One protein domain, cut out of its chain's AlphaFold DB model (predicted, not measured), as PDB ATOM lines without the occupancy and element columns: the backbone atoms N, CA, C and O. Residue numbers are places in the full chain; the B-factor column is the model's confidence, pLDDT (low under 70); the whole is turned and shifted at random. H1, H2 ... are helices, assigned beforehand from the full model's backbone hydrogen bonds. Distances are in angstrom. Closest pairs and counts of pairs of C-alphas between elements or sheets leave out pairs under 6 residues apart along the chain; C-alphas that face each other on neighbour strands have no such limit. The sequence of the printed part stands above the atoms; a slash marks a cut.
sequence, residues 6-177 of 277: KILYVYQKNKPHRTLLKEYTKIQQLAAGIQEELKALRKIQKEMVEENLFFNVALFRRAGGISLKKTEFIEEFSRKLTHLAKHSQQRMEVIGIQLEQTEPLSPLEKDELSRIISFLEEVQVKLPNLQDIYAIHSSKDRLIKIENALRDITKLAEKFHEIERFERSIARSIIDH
ATOM      1  N   LYS A   6      23.486  27.938 -12.198       80.38
ATOM      2  CA  LYS A   6      22.469  28.873 -12.679       80.38
ATOM      3  C   LYS A   6      21.328  28.141 -13.380       80.38
ATOM      4  O   LYS A   6      20.188  28.257 -12.930       80.38
ATOM      5  N   ILE A   7      21.626  27.305 -14.378       85.88
ATOM      6  CA  ILE A   7      20.579  26.531 -15.057       85.88
ATOM      7  C   ILE A   7      19.870  25.572 -14.100       85.88
ATOM      8  O   ILE A   7      18.660  25.427 -14.173       85.88
ATOM      9  N   LEU A   8      20.587  24.954 -13.155       86.75
ATOM     10  CA  LEU A   8      19.975  24.010 -12.218       86.75
ATOM     11  C   LEU A   8      19.015  24.715 -11.255       86.75
ATOM     12  O   LEU A   8      17.993  24.150 -10.878       86.75
ATOM     13  N   TYR A   9      19.311  25.960 -10.886       83.38
ATOM     14  CA  TYR A   9      18.393  26.792 -10.118       83.38
ATOM     15  C   TYR A   9      17.162  27.186 -10.943       83.38
ATOM     16  O   TYR A   9      16.034  27.031 -10.476       83.38
ATOM     17  N   VAL A  10      17.362  27.630 -12.188       81.06
ATOM     18  CA  VAL A  10      16.269  27.891 -13.141       81.06
ATOM     19  C   VAL A  10      15.401  26.638 -13.290       81.06
ATOM     20  O   VAL A  10      14.171  26.718 -13.258       81.06
ATOM     21  N   TYR A  11      16.041  25.468 -13.319       86.88
ATOM     22  CA  TYR A  11      15.372  24.189 -13.423       86.88
ATOM     23  C   TYR A  11      14.493  23.825 -12.218       86.88
ATOM     24  O   TYR A  11      13.564  23.028 -12.348       86.88
ATOM     25  N   GLN A  12      14.780  24.369 -11.042       84.06
ATOM     26  CA  GLN A  12      13.969  24.158  -9.842       84.06
ATOM     27  C   GLN A  12      12.801  25.142  -9.751       84.06
ATOM     28  O   GLN A  12      11.815  24.857  -9.078       84.06
ATOM     29  N   LYS A  13      12.926  26.318 -10.378       80.00
ATOM     30  CA  LYS A  13      11.970  27.424 -10.235       80.00
ATOM     31  C   LYS A  13      10.904  27.462 -11.319       80.00
ATOM     32  O   LYS A  13       9.766  27.803 -11.015       80.00
ATOM     33  N   ASN A  14      11.263  27.108 -12.547       78.06
ATOM     34  CA  ASN A  14      10.354  27.189 -13.687       78.06
ATOM     35  C   ASN A  14       9.813  25.810 -14.036       78.06
ATOM     36  O   ASN A  14      10.505  24.814 -13.826       78.06
ATOM     37  N   LYS A  15       8.623  25.722 -14.631       83.06
ATOM     38  CA  LYS A  15       8.210  24.467 -15.265       83.06
ATOM     39  C   LYS A  15       8.945  24.288 -16.601       83.06
ATOM     40  O   LYS A  15       9.303  25.281 -17.234       83.06
ATOM     41  N   PRO A  16       9.219  23.044 -17.023       84.38
ATOM     42  CA  PRO A  16       9.767  22.763 -18.348       84.38
ATOM     43  C   PRO A  16       8.843  23.305 -19.434       84.38
ATOM     44  O   PRO A  16       7.635  23.157 -19.296       84.38
ATOM     45  N   HIS A  17       9.392  23.879 -20.505       84.56
ATOM     46  CA  HIS A  17       8.594  24.441 -21.598       84.56
ATOM     47  C   HIS A  17       8.798  23.663 -22.903       84.56
ATOM     48  O   HIS A  17       9.936  23.438 -23.322       84.56
ATOM     49  N   ARG A  18       7.711  23.301 -23.600       85.44
ATOM     50  CA  ARG A  18       7.761  22.464 -24.820       85.44
ATOM     51  C   ARG A  18       8.681  22.996 -25.922       85.44
ATOM     52  O   ARG A  18       9.335  22.211 -26.603       85.44
ATOM     53  N   THR A  19       8.761  24.313 -26.108       87.75
ATOM     54  CA  THR A  19       9.639  24.909 -27.138       87.75
ATOM     55  C   THR A  19      11.126  24.687 -26.871       87.75
ATOM     56  O   THR A  19      11.902  24.805 -27.808       87.75
ATOM     57  N   LEU A  20      11.508  24.377 -25.626       89.31
ATOM     58  CA  LEU A  20      12.887  24.118 -25.208       89.31
ATOM     59  C   LEU A  20      13.258  22.629 -25.266       89.31
ATOM     60  O   LEU A  20      14.344  22.235 -24.842       89.31
ATOM     61  N   LEU A  21      12.357  21.774 -25.769       90.25
ATOM     62  CA  LEU A  21      12.573  20.329 -25.825       90.25
ATOM     63  C   LEU A  21      13.870  19.975 -26.563       90.25
ATOM     64  O   LEU A  21      14.631  19.136 -26.088       90.25
ATOM     65  N   LYS A  22      14.147  20.648 -27.688       92.06
ATOM     66  CA  LYS A  22      15.355  20.410 -28.489       92.06
ATOM     67  C   LYS A  22      16.620  20.720 -27.694       92.06
ATOM     68  O   LYS A  22      17.581  19.959 -27.741       92.06
ATOM     69  N   GLU A  23      16.609  21.816 -26.952       94.12
ATOM     70  CA  GLU A  23      17.707  22.271 -26.118       94.12
ATOM     71  C   GLU A  23      17.955  21.299 -24.960       94.12
ATOM     72  O   GLU A  23      19.098  20.896 -24.741       94.12
ATOM     73  N   TYR A  24      16.905  20.838 -24.269       94.56
ATOM     74  CA  TYR A  24      17.050  19.828 -23.214       94.56
ATOM     75  C   TYR A  24      17.626  18.518 -23.749       94.56
ATOM     76  O   TYR A  24      18.543  17.965 -23.137       94.56
ATOM     77  N   THR A  25      17.131  18.046 -24.899       94.31
ATOM     78  CA  THR A  25      17.650  16.842 -25.562       94.31
ATOM     79  C   THR A  25      19.119  17.010 -25.908       94.31
ATOM     80  O   THR A  25      19.932  16.150 -25.575       94.31
ATOM     81  N   LYS A  26      19.487  18.141 -26.513       96.62
ATOM     82  CA  LYS A  26      20.868  18.407 -26.909       96.62
ATOM     83  C   LYS A  26      21.809  18.460 -25.704       96.62
ATOM     84  O   LYS A  26      22.866  17.839 -25.738       96.62
ATOM     85  N   ILE A  27      21.418  19.135 -24.619       96.50
ATOM     86  CA  ILE A  27      22.208  19.158 -23.378       96.50
ATOM     87  C   ILE A  27      22.350  17.753 -22.798       96.50
ATOM     88  O   ILE A  27      23.447  17.387 -22.384       96.50
ATOM     89  N   GLN A  28      21.267  16.971 -22.757       96.00
ATOM     90  CA  GLN A  28      21.303  15.606 -22.237       96.00
ATOM     91  C   GLN A  28      22.278  14.737 -23.044       96.00
ATOM     92  O   GLN A  28      23.132  14.084 -22.445       96.00
ATOM     93  N   GLN A  29      22.198  14.788 -24.375       96.19
ATOM     94  CA  GLN A  29      23.058  14.019 -25.274       96.19
ATOM     95  C   GLN A  29      24.526  14.423 -25.138       96.19
ATOM     96  O   GLN A  29      25.379  13.563 -24.931       96.19
ATOM     97  N   LEU A  30      24.821  15.727 -25.195       97.12
ATOM     98  CA  LEU A  30      26.186  16.237 -25.063       97.12
ATOM     99  C   LEU A  30      26.778  15.896 -23.694       97.12
ATOM    100  O   LEU A  30      27.881  15.364 -23.613       97.12
ATOM    101  N   ALA A  31      26.045  16.161 -22.609       94.94
ATOM    102  CA  ALA A  31      26.545  15.917 -21.261       94.94
ATOM    103  C   ALA A  31      26.789  14.423 -20.992       94.94
ATOM    104  O   ALA A  31      27.796  14.083 -20.371       94.94
ATOM    105  N   ALA A  32      25.908  13.539 -21.473       94.00
ATOM    106  CA  ALA A  32      26.090  12.093 -21.360       94.00
ATOM    107  C   ALA A  32      27.258  11.589 -22.227       94.00
ATOM    108  O   ALA A  32      28.093  10.832 -21.737       94.00
ATOM    109  N   GLY A  33      27.366  12.048 -23.479       93.88
ATOM    110  CA  GLY A  33      28.461  11.673 -24.379       93.88
ATOM    111  C   GLY A  33      29.831  12.078 -23.830       93.88
ATOM    112  O   GLY A  33      30.709  11.235 -23.666       93.88
ATOM    113  N   ILE A  34      29.974  13.345 -23.427       94.69
ATOM    114  CA  ILE A  34      31.202  13.875 -22.813       94.69
ATOM    115  C   ILE A  34      31.566  13.084 -21.551       94.69
ATOM    116  O   ILE A  34      32.737  12.788 -21.321       94.69
ATOM    117  N   GLN A  35      30.582  12.729 -20.720       92.94
ATOM    118  CA  GLN A  35      30.829  11.939 -19.515       92.94
ATOM    119  C   GLN A  35      31.432  10.567 -19.849       92.94
ATOM    120  O   GLN A  35      32.399  10.157 -19.205       92.94
ATOM    121  N   GLU A  36      30.861   9.845 -20.813       92.12
ATOM    122  CA  GLU A  36      31.350   8.515 -21.190       92.12
ATOM    123  C   GLU A  36      32.751   8.579 -21.809       92.12
ATOM    124  O   GLU A  36      33.630   7.799 -21.435       92.12
ATOM    125  N   GLU A  37      33.011   9.569 -22.660       92.06
ATOM    126  CA  GLU A  37      34.339   9.790 -23.235       92.06
ATOM    127  C   GLU A  37      35.386  10.126 -22.160       92.06
ATOM    128  O   GLU A  37      36.471   9.538 -22.139       92.06
ATOM    129  N   LEU A  38      35.058  10.997 -21.198       90.31
ATOM    130  CA  LEU A  38      35.949  11.319 -20.078       90.31
ATOM    131  C   LEU A  38      36.244  10.097 -19.199       90.31
ATOM    132  O   LEU A  38      37.388   9.908 -18.773       90.31
ATOM    133  N   LYS A  39      35.245   9.242 -18.939       89.38
ATOM    134  CA  LYS A  39      35.453   7.976 -18.220       89.38
ATOM    135  C   LYS A  39      36.408   7.057 -18.975       89.38
ATOM    136  O   LYS A  39      37.310   6.493 -18.354       89.38
ATOM    137  N   ALA A  40      36.226   6.913 -20.287       90.19
ATOM    138  CA  ALA A  40      37.068   6.066 -21.123       90.19
ATOM    139  C   ALA A  40      38.520   6.570 -21.153       90.19
ATOM    140  O   ALA A  40      39.438   5.807 -20.858       90.19
ATOM    141  N   LEU A  41      38.732   7.866 -21.404       87.88
ATOM    142  CA  LEU A  41      40.064   8.483 -21.391       87.88
ATOM    143  C   LEU A  41      40.773   8.293 -20.058       87.88
ATOM    144  O   LEU A  41      41.967   7.999 -20.009       87.88
ATOM    145  N   ARG A  42      40.030   8.427 -18.962       84.00
ATOM    146  CA  ARG A  42      40.576   8.233 -17.628       84.00
ATOM    147  C   ARG A  42      40.942   6.781 -17.351       84.00
ATOM    148  O   ARG A  42      41.961   6.534 -16.710       84.00
ATOM    149  N   LYS A  43      40.130   5.828 -17.814       86.81
ATOM    150  CA  LYS A  43      40.451   4.402 -17.714       86.81
ATOM    151  C   LYS A  43      41.774   4.107 -18.425       86.81
ATOM    152  O   LYS A  43      42.669   3.557 -17.794       86.81
ATOM    153  N   ILE A  44      41.929   4.594 -19.658       85.81
ATOM    154  CA  ILE A  44      43.172   4.463 -20.435       85.81
ATOM    155  C   ILE A  44      44.349   5.104 -19.687       85.81
ATOM    156  O   ILE A  44      45.388   4.476 -19.515       85.81
ATOM    157  N   GLN A  45      44.190   6.335 -19.188       82.50
ATOM    158  CA  GLN A  45      45.234   7.012 -18.413       82.50
ATOM    159  C   GLN A  45      45.661   6.184 -17.193       82.50
ATOM    160  O   GLN A  45      46.853   6.058 -16.921       82.50
ATOM    161  N   LYS A  46      44.694   5.634 -16.452       81.31
ATOM    162  CA  LYS A  46      44.949   4.844 -15.247       81.31
ATOM    163  C   LYS A  46      45.727   3.571 -15.573       81.31
ATOM    164  O   LYS A  46      46.757   3.347 -14.946       81.31
ATOM    165  N   GLU A  47      45.277   2.809 -16.567       83.31
ATOM    166  CA  GLU A  47      45.953   1.591 -17.039       83.31
ATOM    167  C   GLU A  47      47.410   1.894 -17.418       83.31
ATOM    168  O   GLU A  47      48.335   1.247 -16.936       83.31
ATOM    169  N   MET A  48      47.640   2.973 -18.170       78.25
ATOM    170  CA  MET A  48      48.986   3.376 -18.584       78.25
ATOM    171  C   MET A  48      49.883   3.820 -17.422       78.25
ATOM    172  O   MET A  48      51.090   3.575 -17.437       78.25
ATOM    173  N   VAL A  49      49.335   4.526 -16.431       73.12
ATOM    174  CA  VAL A  49      50.096   4.938 -15.243       73.12
ATOM    175  C   VAL A  49      50.470   3.716 -14.405       73.12
ATOM    176  O   VAL A  49      51.606   3.632 -13.939       73.12
ATOM    177  N   GLU A  50      49.554   2.761 -14.246       74.00
ATOM    178  CA  GLU A  50      49.786   1.511 -13.515       74.00
ATOM    179  C   GLU A  50      50.846   0.638 -14.203       74.00
ATOM    180  O   GLU A  50      51.801   0.221 -13.544       74.00
ATOM    181  N   GLU A  51      50.764   0.458 -15.526       72.31
ATOM    182  CA  GLU A  51      51.779  -0.250 -16.316       72.31
ATOM    183  C   GLU A  51      53.168   0.392 -16.158       72.31
ATOM    184  O   GLU A  51      54.141  -0.277 -15.811       72.31
ATOM    185  N   ASN A  52      53.290   1.711 -16.331       65.06
ATOM    186  CA  ASN A  52      54.593   2.385 -16.259       65.06
ATOM    187  C   ASN A  52      55.191   2.429 -14.837       65.06
ATOM    188  O   ASN A  52      56.417   2.397 -14.683       65.06
ATOM    189  N   LEU A  53      54.355   2.489 -13.793       60.41
ATOM    190  CA  LEU A  53      54.796   2.384 -12.397       60.41
ATOM    191  C   LEU A  53      55.325   0.984 -12.066       60.41
ATOM    192  O   LEU A  53      56.274   0.877 -11.290       60.41
ATOM    193  N   PHE A  54      54.743  -0.059 -12.661       55.09
ATOM    194  CA  PHE A  54      55.171  -1.444 -12.470       55.09
ATOM    195  C   PHE A  54      56.557  -1.712 -13.079       55.09
ATOM    196  O   PHE A  54      57.356  -2.435 -12.488       55.09
ATOM    197  N   PHE A  55      56.882  -1.083 -14.217       54.69
ATOM    198  CA  PHE A  55      58.139  -1.338 -14.931       54.69
ATOM    199  C   PHE A  55      59.323  -0.441 -14.524       54.69
ATOM    200  O   PHE A  55      60.458  -0.917 -14.577       54.69
ATOM    201  N   ASN A  56      59.138   0.839 -14.144       57.72
ATOM    202  CA  ASN A  56      60.286   1.680 -13.750       57.72
ATOM    203  C   ASN A  56      59.932   2.968 -12.961       57.72
ATOM    204  O   ASN A  56      59.848   4.076 -13.504       57.72
ATOM    205  N   VAL A  57      59.806   2.848 -11.632       55.34
ATOM    206  CA  VAL A  57      59.424   3.942 -10.706       55.34
ATOM    207  C   VAL A  57      60.350   5.173 -10.786       55.34
ATOM    208  O   VAL A  57      59.891   6.314 -10.664       55.34
ATOM    209  N   ALA A  58      61.655   4.972 -11.000       50.97
ATOM    210  CA  ALA A  58      62.650   6.050 -11.019       50.97
ATOM    211  C   ALA A  58      62.583   6.907 -12.299       50.97
ATOM    212  O   ALA A  58      62.744   8.129 -12.236       50.97
ATOM    213  N   LEU A  59      62.299   6.279 -13.443       49.66
ATOM    214  CA  LEU A  59      62.115   6.943 -14.738       49.66
ATOM    215  C   LEU A  59      60.792   7.716 -14.775       49.66
ATOM    216  O   LEU A  59      60.766   8.865 -15.219       49.66
ATOM    217  N   PHE A  60      59.729   7.140 -14.201       52.38
ATOM    218  CA  PHE A  60      58.427   7.794 -14.074       52.38
ATOM    219  C   PHE A  60      58.516   9.089 -13.248       52.38
ATOM    220  O   PHE A  60      58.038  10.133 -13.684       52.38
ATOM    221  N   ARG A  61      59.205   9.084 -12.095       50.34
ATOM    222  CA  ARG A  61      59.390  10.301 -11.275       50.34
ATOM    223  C   ARG A  61      60.300  11.350 -11.930       50.34
ATOM    224  O   ARG A  61      59.994  12.536 -11.842       50.34
ATOM    225  N   ARG A  62      61.394  10.944 -12.596       43.84
ATOM    226  CA  ARG A  62      62.347  11.871 -13.250       43.84
ATOM    227  C   ARG A  62      61.803  12.519 -14.525       43.84
ATOM    228  O   ARG A  62      62.170  13.650 -14.813       43.84
ATOM    229  N   ALA A  63      60.904  11.853 -15.249       45.00
ATOM    230  CA  ALA A  63      60.234  12.418 -16.423       45.00
ATOM    231  C   ALA A  63      59.089  13.397 -16.073       45.00
ATOM    232  O   ALA A  63      58.378  13.849 -16.966       45.00
ATOM    233  N   GLY A  64      58.888  13.717 -14.786       46.59
ATOM    234  CA  GLY A  64      57.770  14.545 -14.328       46.59
ATOM    235  C   GLY A  64      56.439  13.794 -14.277       46.59
ATOM    236  O   GLY A  64      55.397  14.434 -14.418       46.59
ATOM    237  N   GLY A  65      56.481  12.466 -14.087       47.97
ATOM    238  CA  GLY A  65      55.356  11.529 -14.107       47.97
ATOM    239  C   GLY A  65      54.086  12.114 -13.516       47.97
ATOM    240  O   GLY A  65      53.999  12.443 -12.329       47.97
ATOM    241  N   ILE A  66      53.112  12.305 -14.394       51.12
ATOM    242  CA  ILE A  66      51.873  12.992 -14.088       51.12
ATOM    243  C   ILE A  66      50.972  12.006 -13.348       51.12
ATOM    244  O   ILE A  66      50.580  10.961 -13.855       51.12
ATOM    245  N   SER A  67      50.746  12.302 -12.068       54.50
ATOM    246  CA  SER A  67      50.039  11.414 -11.153       54.50
ATOM    247  C   SER A  67      48.524  11.499 -11.338       54.50
ATOM    248  O   SER A  67      47.987  12.540 -11.720       54.50
ATOM    249  N   LEU A  68      47.827  10.431 -10.938       58.50
ATOM    250  CA  LEU A  68      46.362  10.370 -10.819       58.50
ATOM    251  C   LEU A  68      45.757  11.552 -10.029       58.50
ATOM    252  O   LEU A  68      44.594  11.883 -10.231       58.50
ATOM    253  N   LYS A  69      46.539  12.230  -9.169       56.09
ATOM    254  CA  LYS A  69      46.102  13.423  -8.421       56.09
ATOM    255  C   LYS A  69      45.829  14.639  -9.315       56.09
ATOM    256  O   LYS A  69      45.067  15.513  -8.926       56.09
ATOM    257  N   LYS A  70      46.418  14.725 -10.517       58.31
ATOM    258  CA  LYS A  70      46.214  15.881 -11.414       58.31
ATOM    259  C   LYS A  70      44.853  15.879 -12.133       58.31
ATOM    260  O   LYS A  70      44.593  16.806 -12.891       58.31
ATOM    261  N   THR A  71      43.991  14.879 -11.913       63.47
ATOM    262  CA  THR A  71      42.683  14.753 -12.588       63.47
ATOM    263  C   THR A  71      41.474  14.770 -11.645       63.47
ATOM    264  O   THR A  71      40.360  14.491 -12.084       63.47
ATOM    265  N   GLU A  72      41.647  15.169 -10.379       68.56
ATOM    266  CA  GLU A  72      40.546  15.321  -9.405       68.56
ATOM    267  C   GLU A  72      39.428  16.251  -9.918       68.56
ATOM    268  O   GLU A  72      38.244  15.946  -9.778       68.56
ATOM    269  N   PHE A  73      39.787  17.332 -10.620       72.94
ATOM    270  CA  PHE A  73      38.816  18.237 -11.241       72.94
ATOM    271  C   PHE A  73      37.922  17.539 -12.282       72.94
ATOM    272  O   PHE A  73      36.728  17.817 -12.368       72.94
ATOM    273  N   ILE A  74      38.471  16.596 -13.054       76.81
ATOM    274  CA  ILE A  74      37.722  15.863 -14.086       76.81
ATOM    275  C   ILE A  74      36.676  14.946 -13.450       76.81
ATOM    276  O   ILE A  74      35.590  14.782 -14.009       76.81
ATOM    277  N   GLU A  75      36.952  14.380 -12.271       78.12
ATOM    278  CA  GLU A  75      35.942  13.626 -11.524       78.12
ATOM    279  C   GLU A  75      34.783  14.511 -11.090       78.12
ATOM    280  O   GLU A  75      33.619  14.142 -11.271       78.12
ATOM    281  N   GLU A  76      35.096  15.672 -10.511       82.88
ATOM    282  CA  GLU A  76      34.073  16.616 -10.091       82.88
ATOM    283  C   GLU A  76      33.244  17.055 -11.297       82.88
ATOM    284  O   GLU A  76      32.016  16.941 -11.271       82.88
ATOM    285  N   PHE A  77      33.900  17.477 -12.378       85.12
ATOM    286  CA  PHE A  77      33.242  17.896 -13.607       85.12
ATOM    287  C   PHE A  77      32.349  16.790 -14.185       85.12
ATOM    288  O   PHE A  77      31.181  17.040 -14.484       85.12
ATOM    289  N   SER A  78      32.832  15.543 -14.227       86.31
ATOM    290  CA  SER A  78      32.048  14.385 -14.684       86.31
ATOM    291  C   SER A  78      30.779  14.179 -13.853       86.31
ATOM    292  O   SER A  78      29.707  13.938 -14.407       86.31
ATOM    293  N   ARG A  79      30.852  14.332 -12.522       87.38
ATOM    294  CA  ARG A  79      29.664  14.256 -11.648       87.38
ATOM    295  C   ARG A  79      28.671  15.381 -11.946       87.38
ATOM    296  O   ARG A  79      27.460  15.160 -11.907       87.38
ATOM    297  N   LYS A  80      29.162  16.587 -12.251       89.25
ATOM    298  CA  LYS A  80      28.315  17.738 -12.608       89.25
ATOM    299  C   LYS A  80      27.615  17.533 -13.950       89.25
ATOM    300  O   LYS A  80      26.433  17.857 -14.045       89.25
ATOM    301  N   LEU A  81      28.289  16.936 -14.935       91.25
ATOM    302  CA  LEU A  81      27.683  16.547 -16.213       91.25
ATOM    303  C   LEU A  81      26.556  15.531 -16.020       91.25
ATOM    304  O   LEU A  81      25.468  15.725 -16.552       91.25
ATOM    305  N   THR A  82      26.763  14.505 -15.188       91.69
ATOM    306  CA  THR A  82      25.703  13.538 -14.854       91.69
ATOM    307  C   THR A  82      24.486  14.224 -14.235       91.69
ATOM    308  O   THR A  82      23.349  13.931 -14.602       91.69
ATOM    309  N   HIS A  83      24.715  15.157 -13.309       92.12
ATOM    310  CA  HIS A  83      23.635  15.904 -12.674       92.12
ATOM    311  C   HIS A  83      22.857  16.756 -13.688       92.12
ATOM    312  O   HIS A  83      21.628  16.729 -13.703       92.12
ATOM    313  N   LEU A  84      23.568  17.470 -14.564       92.88
ATOM    314  CA  LEU A  84      22.972  18.264 -15.635       92.88
ATOM    315  C   LEU A  84      22.144  17.393 -16.593       92.88
ATOM    316  O   LEU A  84      20.983  17.710 -16.845       92.88
ATOM    317  N   ALA A  85      22.705  16.276 -17.066       93.62
ATOM    318  CA  ALA A  85      22.032  15.348 -17.973       93.62
ATOM    319  C   ALA A  85      20.744  14.784 -17.358       93.62
ATOM    320  O   ALA A  85      19.697  14.790 -18.004       93.62
ATOM    321  N   LYS A  86      20.800  14.360 -16.086       94.38
ATOM    322  CA  LYS A  86      19.639  13.846 -15.350       94.38
ATOM    323  C   LYS A  86      18.522  14.881 -15.260       94.38
ATOM    324  O   LYS A  86      17.367  14.554 -15.507       94.38
ATOM    325  N   HIS A  87      18.848  16.122 -14.908       92.50
ATOM    326  CA  HIS A  87      17.827  17.158 -14.810       92.50
ATOM    327  C   HIS A  87      17.236  17.523 -16.175       92.50
ATOM    328  O   HIS A  87      16.021  17.670 -16.275       92.50
ATOM    329  N   SER A  88      18.052  17.620 -17.228       92.31
ATOM    330  CA  SER A  88      17.539  17.838 -18.586       92.31
ATOM    331  C   SER A  88      16.620  16.693 -19.030       92.31
ATOM    332  O   SER A  88      15.557  16.956 -19.581       92.31
ATOM    333  N   GLN A  89      16.959  15.441 -18.704       92.19
ATOM    334  CA  GLN A  89      16.102  14.275 -18.944       92.19
ATOM    335  C   GLN A  89      14.740  14.397 -18.253       92.19
ATOM    336  O   GLN A  89      13.705  14.281 -18.905       92.19
ATOM    337  N   GLN A  90      14.734  14.720 -16.959       91.25
ATOM    338  CA  GLN A  90      13.496  14.916 -16.199       91.25
ATOM    339  C   GLN A  90      12.605  16.001 -16.816       91.25
ATOM    340  O   GLN A  90      11.384  15.868 -16.841       91.25
ATOM    341  N   ARG A  91      13.200  17.075 -17.351       89.94
ATOM    342  CA  ARG A  91      12.441  18.127 -18.042       89.94
ATOM    343  C   ARG A  91      11.763  17.627 -19.310       89.94
ATOM    344  O   ARG A  91      10.602  17.961 -19.538       89.94
ATOM    345  N   MET A  92      12.460  16.819 -20.106       89.31
ATOM    346  CA  MET A  92      11.891  16.206 -21.310       89.31
ATOM    347  C   MET A  92      10.720  15.282 -20.975       89.31
ATOM    348  O   MET A  92       9.693  15.337 -21.645       89.31
ATOM    349  N   GLU A  93      10.852  14.475 -19.921       88.00
ATOM    350  CA  GLU A  93       9.802  13.555 -19.469       88.00
ATOM    351  C   GLU A  93       8.532  14.304 -19.059       88.00
ATOM    352  O   GLU A  93       7.438  13.941 -19.484       88.00
ATOM    353  N   VAL A  94       8.669  15.405 -18.314       85.56
ATOM    354  CA  VAL A  94       7.529  16.253 -17.929       85.56
ATOM    355  C   VAL A  94       6.821  16.841 -19.154       85.56
ATOM    356  O   VAL A  94       5.593  16.845 -19.199       85.56
ATOM    357  N   ILE A  95       7.571  17.290 -20.167       81.50
ATOM    358  CA  ILE A  95       6.994  17.789 -21.429       81.50
ATOM    359  C   ILE A  95       6.271  16.673 -22.183       81.50
ATOM    360  O   ILE A  95       5.192  16.903 -22.720       81.50
ATOM    361  N   GLY A  96       6.840  15.465 -22.218       71.44
ATOM    362  CA  GLY A  96       6.213  14.308 -22.860       71.44
ATOM    363  C   GLY A  96       4.862  13.929 -22.243       71.44
ATOM    364  O   GLY A  96       4.014  13.374 -22.934       71.44
ATOM    365  N   ILE A  97       4.652  14.268 -20.966       74.69
ATOM    366  CA  ILE A  97       3.413  14.011 -20.220       74.69
ATOM    367  C   ILE A  97       2.409  15.176 -20.353       74.69
ATOM    368  O   ILE A  97       1.201  14.949 -20.339       74.69
ATOM    369  N   GLN A  98       2.875  16.424 -20.492       64.75
ATOM    370  CA  GLN A  98       2.026  17.624 -20.545       64.75
ATOM    371  C   GLN A  98       1.870  18.152 -21.983       64.75
ATOM    372  O   GLN A  98       2.731  18.862 -22.500       64.75
ATOM    373  N   LEU A  99       0.742  17.829 -22.631       54.19
ATOM    374  CA  LEU A  99       0.460  18.207 -24.027       54.19
ATOM    375  C   LEU A  99       0.064  19.682 -24.225       54.19
ATOM    376  O   LEU A  99       0.328  20.234 -25.296       54.19
ATOM    377  N   GLU A 100      -0.495  20.331 -23.204       57.00
ATOM    378  CA  GLU A 100      -0.956  21.721 -23.264       57.00
ATOM    379  C   GLU A 100      -0.265  22.549 -22.181       57.00
ATOM    380  O   GLU A 100      -0.591  22.472 -20.999       57.00
ATOM    381  N   GLN A 101       0.733  23.332 -22.586       61.44
ATOM    382  CA  GLN A 101       1.363  24.319 -21.718       61.44
ATOM    383  C   GLN A 101       1.012  25.713 -22.220       61.44
ATOM    384  O   GLN A 101       1.367  26.096 -23.332       61.44
ATOM    385  N   THR A 102       0.309  26.460 -21.375       59.28
ATOM    386  CA  THR A 102      -0.070  27.865 -21.579       59.28
ATOM    387  C   THR A 102       0.853  28.826 -20.827       59.28
ATOM    388  O   THR A 102       0.619  30.033 -20.821       59.28
ATOM    389  N   GLU A 103       1.872  28.305 -20.137       64.88
ATOM    390  CA  GLU A 103       2.802  29.116 -19.357       64.88
ATOM    391  C   GLU A 103       3.794  29.848 -20.271       64.88
ATOM    392  O   GLU A 103       4.250  29.285 -21.267       64.88
ATOM    393  N   PRO A 104       4.151  31.102 -19.951       65.75
ATOM    394  CA  PRO A 104       5.095  31.862 -20.751       65.75
ATOM    395  C   PRO A 104       6.497  31.246 -20.684       65.75
ATOM    396  O   PRO A 104       7.003  30.910 -19.612       65.75
ATOM    397  N   LEU A 105       7.154  31.155 -21.843       70.19
ATOM    398  CA  LEU A 105       8.553  30.756 -21.946       70.19
ATOM    399  C   LEU A 105       9.437  31.703 -21.128       70.19
ATOM    400  O   LEU A 105       9.452  32.906 -21.379       70.19
ATOM    401  N   SER A 106      10.223  31.150 -20.207       72.12
ATOM    402  CA  SER A 106      11.246  31.903 -19.482       72.12
ATOM    403  C   SER A 106      12.370  32.332 -20.439       72.12
ATOM    404  O   SER A 106      13.092  31.461 -20.936       72.12
ATOM    405  N   PRO A 107      12.568  33.643 -20.693       69.00
ATOM    406  CA  PRO A 107      13.647  34.110 -21.565       69.00
ATOM    407  C   PRO A 107      15.023  33.731 -21.005       69.00
ATOM    408  O   PRO A 107      15.858  33.193 -21.721       69.00
ATOM    409  N   LEU A 108      15.193  33.889 -19.687       74.12
ATOM    410  CA  LEU A 108      16.417  33.527 -18.974       74.12
ATOM    411  C   LEU A 108      16.767  32.050 -19.153       74.12
ATOM    412  O   LEU A 108      17.931  31.699 -19.300       74.12
ATOM    413  N   GLU A 109      15.770  31.168 -19.125       79.50
ATOM    414  CA  GLU A 109      16.041  29.747 -19.288       79.50
ATOM    415  C   GLU A 109      16.577  29.424 -20.681       79.50
ATOM    416  O   GLU A 109      17.555  28.691 -20.808       79.50
ATOM    417  N   LYS A 110      15.970  29.998 -21.721       82.12
ATOM    418  CA  LYS A 110      16.408  29.791 -23.101       82.12
ATOM    419  C   LYS A 110      17.861  30.229 -23.313       82.12
ATOM    420  O   LYS A 110      18.632  29.517 -23.967       82.12
ATOM    421  N   ASP A 111      18.227  31.377 -22.758       80.62
ATOM    422  CA  ASP A 111      19.569  31.936 -22.907       80.62
ATOM    423  C   ASP A 111      20.606  31.072 -22.173       80.62
ATOM    424  O   ASP A 111      21.641  30.715 -22.741       80.62
ATOM    425  N   GLU A 112      20.292  30.623 -20.953       84.44
ATOM    426  CA  GLU A 112      21.166  29.737 -20.178       84.44
ATOM    427  C   GLU A 112      21.366  28.366 -20.828       84.44
ATOM    428  O   GLU A 112      22.486  27.848 -20.864       84.44
ATOM    429  N   LEU A 113      20.301  27.777 -21.380       89.06
ATOM    430  CA  LEU A 113      20.396  26.526 -22.131       89.06
ATOM    431  C   LEU A 113      21.329  26.680 -23.327       89.06
ATOM    432  O   LEU A 113      22.208  25.845 -23.538       89.06
ATOM    433  N   SER A 114      21.170  27.771 -24.077       88.06
ATOM    434  CA  SER A 114      21.997  28.066 -25.246       88.06
ATOM    435  C   SER A 114      23.470  28.214 -24.858       88.06
ATOM    436  O   SER A 114      24.339  27.607 -25.484       88.06
ATOM    437  N   ARG A 115      23.759  28.934 -23.765       89.94
ATOM    438  CA  ARG A 115      25.127  29.114 -23.259       89.94
ATOM    439  C   ARG A 115      25.777  27.796 -22.841       89.94
ATOM    440  O   ARG A 115      26.963  27.581 -23.090       89.94
ATOM    441  N   ILE A 116      25.014  26.913 -22.198       93.19
ATOM    442  CA  ILE A 116      25.496  25.591 -21.786       93.19
ATOM    443  C   ILE A 116      25.741  24.697 -22.991       93.19
ATOM    444  O   ILE A 116      26.756  24.008 -23.014       93.19
ATOM    445  N   ILE A 117      24.859  24.721 -23.992       95.12
ATOM    446  CA  ILE A 117      25.059  23.973 -25.237       95.12
ATOM    447  C   ILE A 117      26.385  24.376 -25.879       95.12
ATOM    448  O   ILE A 117      27.209  23.500 -26.117       95.12
ATOM    449  N   SER A 118      26.631  25.676 -26.071       93.56
ATOM    450  CA  SER A 118      27.889  26.151 -26.661       93.56
ATOM    451  C   SER A 118      29.110  25.707 -25.854       93.56
ATOM    452  O   SER A 118      30.082  25.217 -26.421       93.56
ATOM    453  N   PHE A 119      29.049  25.798 -24.522       94.44
ATOM    454  CA  PHE A 119      30.128  25.312 -23.661       94.44
ATOM    455  C   PHE A 119      30.377  23.801 -23.810       94.44
ATOM    456  O   PHE A 119      31.525  23.372 -23.903       94.44
ATOM    457  N   LEU A 120      29.322  22.982 -23.828       96.44
ATOM    458  CA  LEU A 120      29.455  21.532 -23.973       96.44
ATOM    459  C   LEU A 120      29.985  21.148 -25.362       96.44
ATOM    460  O   LEU A 120      30.818  20.253 -25.458       96.44
ATOM    461  N   GLU A 121      29.568  21.843 -26.420       96.75
ATOM    462  CA  GLU A 121      30.118  21.655 -27.769       96.75
ATOM    463  C   GLU A 121      31.616  21.981 -27.820       96.75
ATOM    464  O   GLU A 121      32.397  21.207 -28.372       96.75
ATOM    465  N   GLU A 122      32.048  23.077 -27.187       95.00
ATOM    466  CA  GLU A 122      33.473  23.408 -27.077       95.00
ATOM    467  C   GLU A 122      34.262  22.311 -26.349       95.00
ATOM    468  O   GLU A 122      35.351  21.940 -26.790       95.00
ATOM    469  N   VAL A 123      33.713  21.763 -25.259       93.44
ATOM    470  CA  VAL A 123      34.326  20.640 -24.532       93.44
ATOM    471  C   VAL A 123      34.410  19.398 -25.415       93.44
ATOM    472  O   VAL A 123      35.461  18.757 -25.448       93.44
ATOM    473  N   GLN A 124      33.348  19.076 -26.157       94.50
ATOM    474  CA  GLN A 124      33.317  17.917 -27.046       94.50
ATOM    475  C   GLN A 124      34.399  18.001 -28.127       94.50
ATOM    476  O   GLN A 124      35.095  17.024 -28.378       94.50
ATOM    477  N   VAL A 125      34.624  19.181 -28.707       94.00
ATOM    478  CA  VAL A 125      35.691  19.395 -29.701       94.00
ATOM    479  C   VAL A 125      37.095  19.179 -29.114       94.00
ATOM    480  O   VAL A 125      38.033  18.870 -29.848       94.00
ATOM    481  N   LYS A 126      37.274  19.345 -27.796       91.81
ATOM    482  CA  LYS A 126      38.558  19.096 -27.118       91.81
ATOM    483  C   LYS A 126      38.778  17.639 -26.734       91.81
ATOM    484  O   LYS A 126      39.911  17.287 -26.400       91.81
ATOM    485  N   LEU A 127      37.744  16.804 -26.777       90.69
ATOM    486  CA  LEU A 127      37.899  15.381 -26.523       90.69
ATOM    487  C   LEU A 127      38.576  14.710 -27.724       90.69
ATOM    488  O   LEU A 127      38.137  14.866 -28.864       90.69
ATOM    489  N   PRO A 128      39.679  13.977 -27.509       87.31
ATOM    490  CA  PRO A 128      40.317  13.237 -28.576       87.31
ATOM    491  C   PRO A 128      39.489  11.998 -28.910       87.31
ATOM    492  O   PRO A 128      39.003  11.301 -28.018       87.31
ATOM    493  N   ASN A 129      39.423  11.663 -30.197       88.94
ATOM    494  CA  ASN A 129      38.866  10.391 -30.634       88.94
ATOM    495  C   ASN A 129      39.652   9.233 -29.991       88.94
ATOM    496  O   ASN A 129      40.877   9.152 -30.110       88.94
ATOM    497  N   LEU A 130      38.942   8.327 -29.311       87.56
ATOM    498  CA  LEU A 130      39.540   7.184 -28.621       87.56
ATOM    499  C   LEU A 130      40.313   6.259 -29.572       87.56
ATOM    500  O   LEU A 130      41.357   5.737 -29.187       87.56
ATOM    501  N   GLN A 131      39.857   6.082 -30.815       86.44
ATOM    502  CA  GLN A 131      40.568   5.269 -31.808       86.44
ATOM    503  C   GLN A 131      41.947   5.861 -32.124       86.44
ATOM    504  O   GLN A 131      42.941   5.135 -32.130       86.44
ATOM    505  N   ASP A 132      42.033   7.187 -32.260       86.94
ATOM    506  CA  ASP A 132      43.305   7.884 -32.475       86.94
ATOM    507  C   ASP A 132      44.233   7.781 -31.262       86.94
ATOM    508  O   ASP A 132      45.449   7.884 -31.402       86.94
ATOM    509  N   ILE A 133      43.679   7.635 -30.055       87.25
ATOM    510  CA  ILE A 133      44.460   7.410 -28.834       87.25
ATOM    511  C   ILE A 133      45.058   6.001 -28.855       87.25
ATOM    512  O   ILE A 133      46.260   5.845 -28.636       87.25
ATOM    513  N   TYR A 134      44.256   4.983 -29.173       85.94
ATOM    514  CA  TYR A 134      44.727   3.597 -29.262       85.94
ATOM    515  C   TYR A 134      45.721   3.363 -30.407       85.94
ATOM    516  O   TYR A 134      46.623   2.540 -30.258       85.94
ATOM    517  N   ALA A 135      45.616   4.111 -31.508       88.75
ATOM    518  CA  ALA A 135      46.545   4.025 -32.636       88.75
ATOM    519  C   ALA A 135      47.970   4.523 -32.308       88.75
ATOM    520  O   ALA A 135      48.924   4.181 -33.003       88.75
ATOM    521  N   ILE A 136      48.154   5.316 -31.245       85.81
ATOM    522  CA  ILE A 136      49.483   5.801 -30.846       85.81
ATOM    523  C   ILE A 136      50.249   4.671 -30.158       85.81
ATOM    524  O   ILE A 136      49.897   4.278 -29.047       85.81
ATOM    525  N   HIS A 137      51.315   4.176 -30.787       82.50
ATOM    526  CA  HIS A 137      52.142   3.082 -30.258       82.50
ATOM    527  C   HIS A 137      52.999   3.478 -29.046       82.50
ATOM    528  O   HIS A 137      53.256   2.657 -28.171       82.50
ATOM    529  N   SER A 138      53.446   4.733 -28.983       82.69
ATOM    530  CA  SER A 138      54.256   5.247 -27.877       82.69
ATOM    531  C   SER A 138      53.381   5.545 -26.660       82.69
ATOM    532  O   SER A 138      52.581   6.484 -26.675       82.69
ATOM    533  N   SER A 139      53.562   4.792 -25.571       76.44
ATOM    534  CA  SER A 139      52.835   5.027 -24.312       76.44
ATOM    535  C   SER A 139      53.058   6.443 -23.775       76.44
ATOM    536  O   SER A 139      52.146   7.054 -23.225       76.44
ATOM    537  N   LYS A 140      54.248   7.015 -23.978       75.88
ATOM    538  CA  LYS A 140      54.540   8.392 -23.568       75.88
ATOM    539  C   LYS A 140      53.699   9.404 -24.354       75.88
ATOM    540  O   LYS A 140      53.067  10.266 -23.750       75.88
ATOM    541  N   ASP A 141      53.660   9.286 -25.678       80.81
ATOM    542  CA  ASP A 141      52.958  10.256 -26.531       80.81
ATOM    543  C   ASP A 141      51.439  10.131 -26.398       80.81
ATOM    544  O   ASP A 141      50.723  11.135 -26.380       80.81
ATOM    545  N   ARG A 142      50.946   8.901 -26.213       82.50
ATOM    546  CA  ARG A 142      49.537   8.633 -25.916       82.50
ATOM    547  C   ARG A 142      49.114   9.319 -24.612       82.50
ATOM    548  O   ARG A 142      48.090  10.000 -24.595       82.50
ATOM    549  N   LEU A 143      49.920   9.204 -23.553       79.25
ATOM    550  CA  LEU A 143      49.636   9.826 -22.257       79.25
ATOM    551  C   LEU A 143      49.636  11.359 -22.361       79.25
ATOM    552  O   LEU A 143      48.696  12.003 -21.896       79.25
ATOM    553  N   ILE A 144      50.629  11.933 -23.049       80.38
ATOM    554  CA  ILE A 144      50.717  13.382 -23.291       80.38
ATOM    555  C   ILE A 144      49.469  13.898 -24.020       80.38
ATOM    556  O   ILE A 144      48.927  14.942 -23.654       80.38
ATOM    557  N   LYS A 145      48.983  13.174 -25.037       85.81
ATOM    558  CA  LYS A 145      47.782  13.569 -25.787       85.81
ATOM    559  C   LYS A 145      46.535  13.574 -24.898       85.81
ATOM    560  O   LYS A 145      45.782  14.548 -24.938       85.81
ATOM    561  N   ILE A 146      46.346  12.541 -24.071       85.38
ATOM    562  CA  ILE A 146      45.234  12.474 -23.106       85.38
ATOM    563  C   ILE A 146      45.303  13.658 -22.135       85.38
ATOM    564  O   ILE A 146      44.314  14.347 -21.909       85.38
ATOM    565  N   GLU A 147      46.475  13.939 -21.581       79.94
ATOM    566  CA  GLU A 147      46.633  14.984 -20.568       79.94
ATOM    567  C   GLU A 147      46.454  16.394 -21.109       79.94
ATOM    568  O   GLU A 147      45.879  17.240 -20.423       79.94
ATOM    569  N   ASN A 148      46.923  16.657 -22.328       84.12
ATOM    570  CA  ASN A 148      46.689  17.937 -22.983       84.12
ATOM    571  C   ASN A 148      45.190  18.173 -23.190       84.12
ATOM    572  O   ASN A 148      44.699  19.246 -22.846       84.12
ATOM    573  N   ALA A 149      44.450  17.153 -23.637       87.19
ATOM    574  CA  ALA A 149      42.998  17.241 -23.758       87.19
ATOM    575  C   ALA A 149      42.319  17.507 -22.405       87.19
ATOM    576  O   ALA A 149      41.537  18.448 -22.276       87.19
ATOM    577  N   LEU A 150      42.662  16.741 -21.362       84.81
ATOM    578  CA  LEU A 150      42.095  16.936 -20.022       84.81
ATOM    579  C   LEU A 150      42.425  18.322 -19.446       84.81
ATOM    580  O   LEU A 150      41.586  18.934 -18.780       84.81
ATOM    581  N   ARG A 151      43.625  18.849 -19.712       84.12
ATOM    582  CA  ARG A 151      44.029  20.200 -19.302       84.12
ATOM    583  C   ARG A 151      43.220  21.273 -20.022       84.12
ATOM    584  O   ARG A 151      42.794  22.230 -19.381       84.12
ATOM    585  N   ASP A 152      43.011  21.129 -21.325       85.94
ATOM    586  CA  ASP A 152      42.218  22.079 -22.105       85.94
ATOM    587  C   ASP A 152      40.754  22.083 -21.653       85.94
ATOM    588  O   ASP A 152      40.181  23.151 -21.442       85.94
ATOM    589  N   ILE A 153      40.180  20.904 -21.389       88.00
ATOM    590  CA  ILE A 153      38.833  20.764 -20.817       88.00
ATOM    591  C   ILE A 153      38.756  21.418 -19.434       88.00
ATOM    592  O   ILE A 153      37.807  22.148 -19.149       88.00
ATOM    593  N   THR A 154      39.773  21.213 -18.589       85.31
ATOM    594  CA  THR A 154      39.853  21.846 -17.264       85.31
ATOM    595  C   THR A 154      39.818  23.368 -17.380       85.31
ATOM    596  O   THR A 154      38.976  24.003 -16.753       85.31
ATOM    597  N   LYS A 155      40.643  23.957 -18.255       84.94
ATOM    598  CA  LYS A 155      40.663  25.411 -18.482       84.94
ATOM    599  C   LYS A 155      39.323  25.949 -18.984       84.94
ATOM    600  O   LYS A 155      38.890  27.015 -18.545       84.94
ATOM    601  N   LEU A 156      38.666  25.240 -19.906       87.69
ATOM    602  CA  LEU A 156      37.341  25.630 -20.398       87.69
ATOM    603  C   LEU A 156      36.320  25.641 -19.258       87.69
ATOM    604  O   LEU A 156      35.574  26.608 -19.100       87.69
ATOM    605  N   ALA A 157      36.308  24.589 -18.443       85.62
ATOM    606  CA  ALA A 157      35.383  24.464 -17.329       85.62
ATOM    607  C   ALA A 157      35.668  25.484 -16.212       85.62
ATOM    608  O   ALA A 157      34.724  26.044 -15.657       85.62
ATOM    609  N   GLU A 158      36.933  25.788 -15.915       82.38
ATOM    610  CA  GLU A 158      37.325  26.860 -14.989       82.38
ATOM    611  C   GLU A 158      36.834  28.224 -15.478       82.38
ATOM    612  O   GLU A 158      36.146  28.927 -14.736       82.38
ATOM    613  N   LYS A 159      37.091  28.562 -16.747       82.38
ATOM    614  CA  LYS A 159      36.620  29.808 -17.365       82.38
ATOM    615  C   LYS A 159      35.096  29.913 -17.321       82.38
ATOM    616  O   LYS A 159      34.553  30.945 -16.932       82.38
ATOM    617  N   PHE A 160      34.386  28.846 -17.681       85.44
ATOM    618  CA  PHE A 160      32.926  28.825 -17.602       85.44
ATOM    619  C   PHE A 160      32.437  28.966 -16.154       85.44
ATOM    620  O   PHE A 160      31.467  29.671 -15.882       85.44
ATOM    621  N   HIS A 161      33.126  28.341 -15.198       80.31
ATOM    622  CA  HIS A 161      32.805  28.456 -13.782       80.31
ATOM    623  C   HIS A 161      33.047  29.870 -13.225       80.31
ATOM    624  O   HIS A 161      32.304  30.333 -12.356       80.31
ATOM    625  N   GLU A 162      34.071  30.574 -13.699       73.31
ATOM    626  CA  GLU A 162      34.299  31.983 -13.378       73.31
ATOM    627  C   GLU A 162      33.186  32.873 -13.924       73.31
ATOM    628  O   GLU A 162      32.663  33.695 -13.172       73.31
ATOM    629  N   ILE A 163      32.761  32.650 -15.171       72.94
ATOM    630  CA  ILE A 163      31.613  33.347 -15.768       72.94
ATOM    631  C   ILE A 163      30.349  33.099 -14.931       72.94
ATOM    632  O   ILE A 163      29.688  34.055 -14.539       72.94
ATOM    633  N   GLU A 164      30.065  31.848 -14.551       72.38
ATOM    634  CA  GLU A 164      28.946  31.501 -13.658       72.38
ATOM    635  C   GLU A 164      29.003  32.249 -12.315       72.38
ATOM    636  O   GLU A 164      28.000  32.787 -11.839       72.38
ATOM    637  N   ARG A 165      30.176  32.278 -11.665       66.50
ATOM    638  CA  ARG A 165      30.354  32.967 -10.374       66.50
ATOM    639  C   ARG A 165      30.175  34.474 -10.512       66.50
ATOM    640  O   ARG A 165      29.533  35.093  -9.661       66.50
ATOM    641  N   PHE A 166      30.740  35.043 -11.569       60.69
ATOM    642  CA  PHE A 166      30.663  36.457 -11.887       60.69
ATOM    643  C   PHE A 166      29.223  36.880 -12.151       60.69
ATOM    644  O   PHE A 166      28.701  37.755 -11.457       60.69
ATOM    645  N   GLU A 167      28.546  36.197 -13.070       62.22
ATOM    646  CA  GLU A 167      27.148  36.453 -13.382       62.22
ATOM    647  C   GLU A 167      26.243  36.261 -12.182       62.22
ATOM    648  O   GLU A 167      25.309  37.024 -12.035       62.22
ATOM    649  N   ARG A 168      26.495  35.311 -11.279       57.16
ATOM    650  CA  ARG A 168      25.657  35.175 -10.083       57.16
ATOM    651  C   ARG A 168      25.791  36.354  -9.122       57.16
ATOM    652  O   ARG A 168      24.796  36.766  -8.533       57.16
ATOM    653  N   SER A 169      27.000  36.884  -8.948       54.81
ATOM    654  CA  SER A 169      27.232  38.087  -8.138       54.81
ATOM    655  C   SER A 169      26.444  39.284  -8.694       54.81
ATOM    656  O   SER A 169      25.809  40.038  -7.957       54.81
ATOM    657  N   ILE A 170      26.401  39.391 -10.022       52.53
ATOM    658  CA  ILE A 170      25.720  40.469 -10.743       52.53
ATOM    659  C   ILE A 170      24.211  40.228 -10.806       52.53
ATOM    660  O   ILE A 170      23.452  41.123 -10.478       52.53
ATOM    661  N   ALA A 171      23.767  39.021 -11.151       51.44
ATOM    662  CA  ALA A 171      22.370  38.615 -11.228       51.44
ATOM    663  C   ALA A 171      21.690  38.714  -9.868       51.44
ATOM    664  O   ALA A 171      20.550  39.131  -9.820       51.44
ATOM    665  N   ARG A 172      22.375  38.410  -8.758       50.97
ATOM    666  CA  ARG A 172      21.832  38.666  -7.418       50.97
ATOM    667  C   ARG A 172      21.639  40.165  -7.177       50.97
ATOM    668  O   ARG A 172      20.557  40.567  -6.790       50.97
ATOM    669  N   SER A 173      22.619  40.988  -7.553       52.91
ATOM    670  CA  SER A 173      22.497  42.455  -7.487       52.91
ATOM    671  C   SER A 173      21.406  43.008  -8.426       52.91
ATOM    672  O   SER A 173      20.751  43.992  -8.110       52.91
ATOM    673  N   ILE A 174      21.170  42.377  -9.581       49.56
ATOM    674  CA  ILE A 174      20.132  42.761 -10.553       49.56
ATOM    675  C   ILE A 174      18.733  42.297 -10.099       49.56
ATOM    676  O   ILE A 174      17.788  43.082 -10.176       49.56
ATOM    677  N   ILE A 175      18.606  41.057  -9.608       44.41
ATOM    678  CA  ILE A 175      17.370  40.440  -9.089       44.41
ATOM    679  C   ILE A 175      16.912  41.143  -7.811       44.41
ATOM    680  O   ILE A 175      15.726  41.421  -7.671       44.41
ATOM    681  N   ASP A 176      17.843  41.492  -6.923       52.34
ATOM    682  CA  ASP A 176      17.557  42.266  -5.711       52.34
ATOM    683  C   ASP A 176      17.369  43.771  -6.028       52.34
ATOM    684  O   ASP A 176      17.172  44.586  -5.130       52.34
ATOM    685  N   HIS A 177      17.426  44.158  -7.313       51.91
ATOM    686  CA  HIS A 177      17.386  45.540  -7.807       51.91
ATOM    687  C   HIS A 177      18.402  46.484  -7.142       51.91
ATOM    688  O   HIS A 177      18.266  47.710  -7.208       51.91
TER     689      HIS A 177
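AT A GLANCE: This is residues 6 to 177 of the 277 residues of an uncharacterized protein of archaeon GW2011_AR9 (UniProt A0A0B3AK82). A long, loose bundle of the helices H2, H5 and H7, set side by side, has H4 running along H2; the far end of H7 leads away from the rest, and residues 172 to 177 stick out. Short H1 packs on H4 and H5 near one end of the length, and H3 is at the other end. The printed part has 172 residues with seven named helices, H1 to H7 in order, and no named strand; the class is all helix. It is loose, with a radius of gyration of the C-alphas of 19.8 A, and spans 66 by 36 by 20 A.

HOW THE PARTS SIT: H1, residues 6 to 13, touches H5, residues 107 to 126, closest at C-alphas 7 and 112, 6.1 A. H2, residues 18 to 55, touches H4, residues 68 to 97, at a shallow tilt of 25 degrees, opposite ways; C-alphas 28 and 85 are closest, 4.3 A. H2 touches H5 with residues 20 to 34 alone, closest at C-alphas 27 and 117, 5.9 A. H3, residues 57 to 62, touches no helix. H7, residues 139 to 175, touches H5 at a shallow tilt of 14 degrees, opposite ways, closest at C-alphas 123 and 153, 5.8 A. H6, residues 130 to 134, touches H7, closest at C-alphas 133 and 142, 6.0 A. Every O i to N i+4 pair is within hydrogen-bond range in H1, H3, H5, H6 and H7; H2 has 32 of 34, H4 23 of 26.

IN THESE COORDINATES: H1 begins at C-alpha 6 (22.469, 28.873, -12.679), and H7 ends at C-alpha 175 (17.370, 40.440, -9.089). H2 is 56.6 A long, H4 44.1 A, H5 29.6 A and H7 52.4 A.

THE WHOLE: The C-alphas of Ala 58 and Thr 102 are farthest apart, 67.2 A. The printed part has no cut and no long link. The pLDDT is under 70 in 42 residues, among them 52 to 72 and 165 to 177.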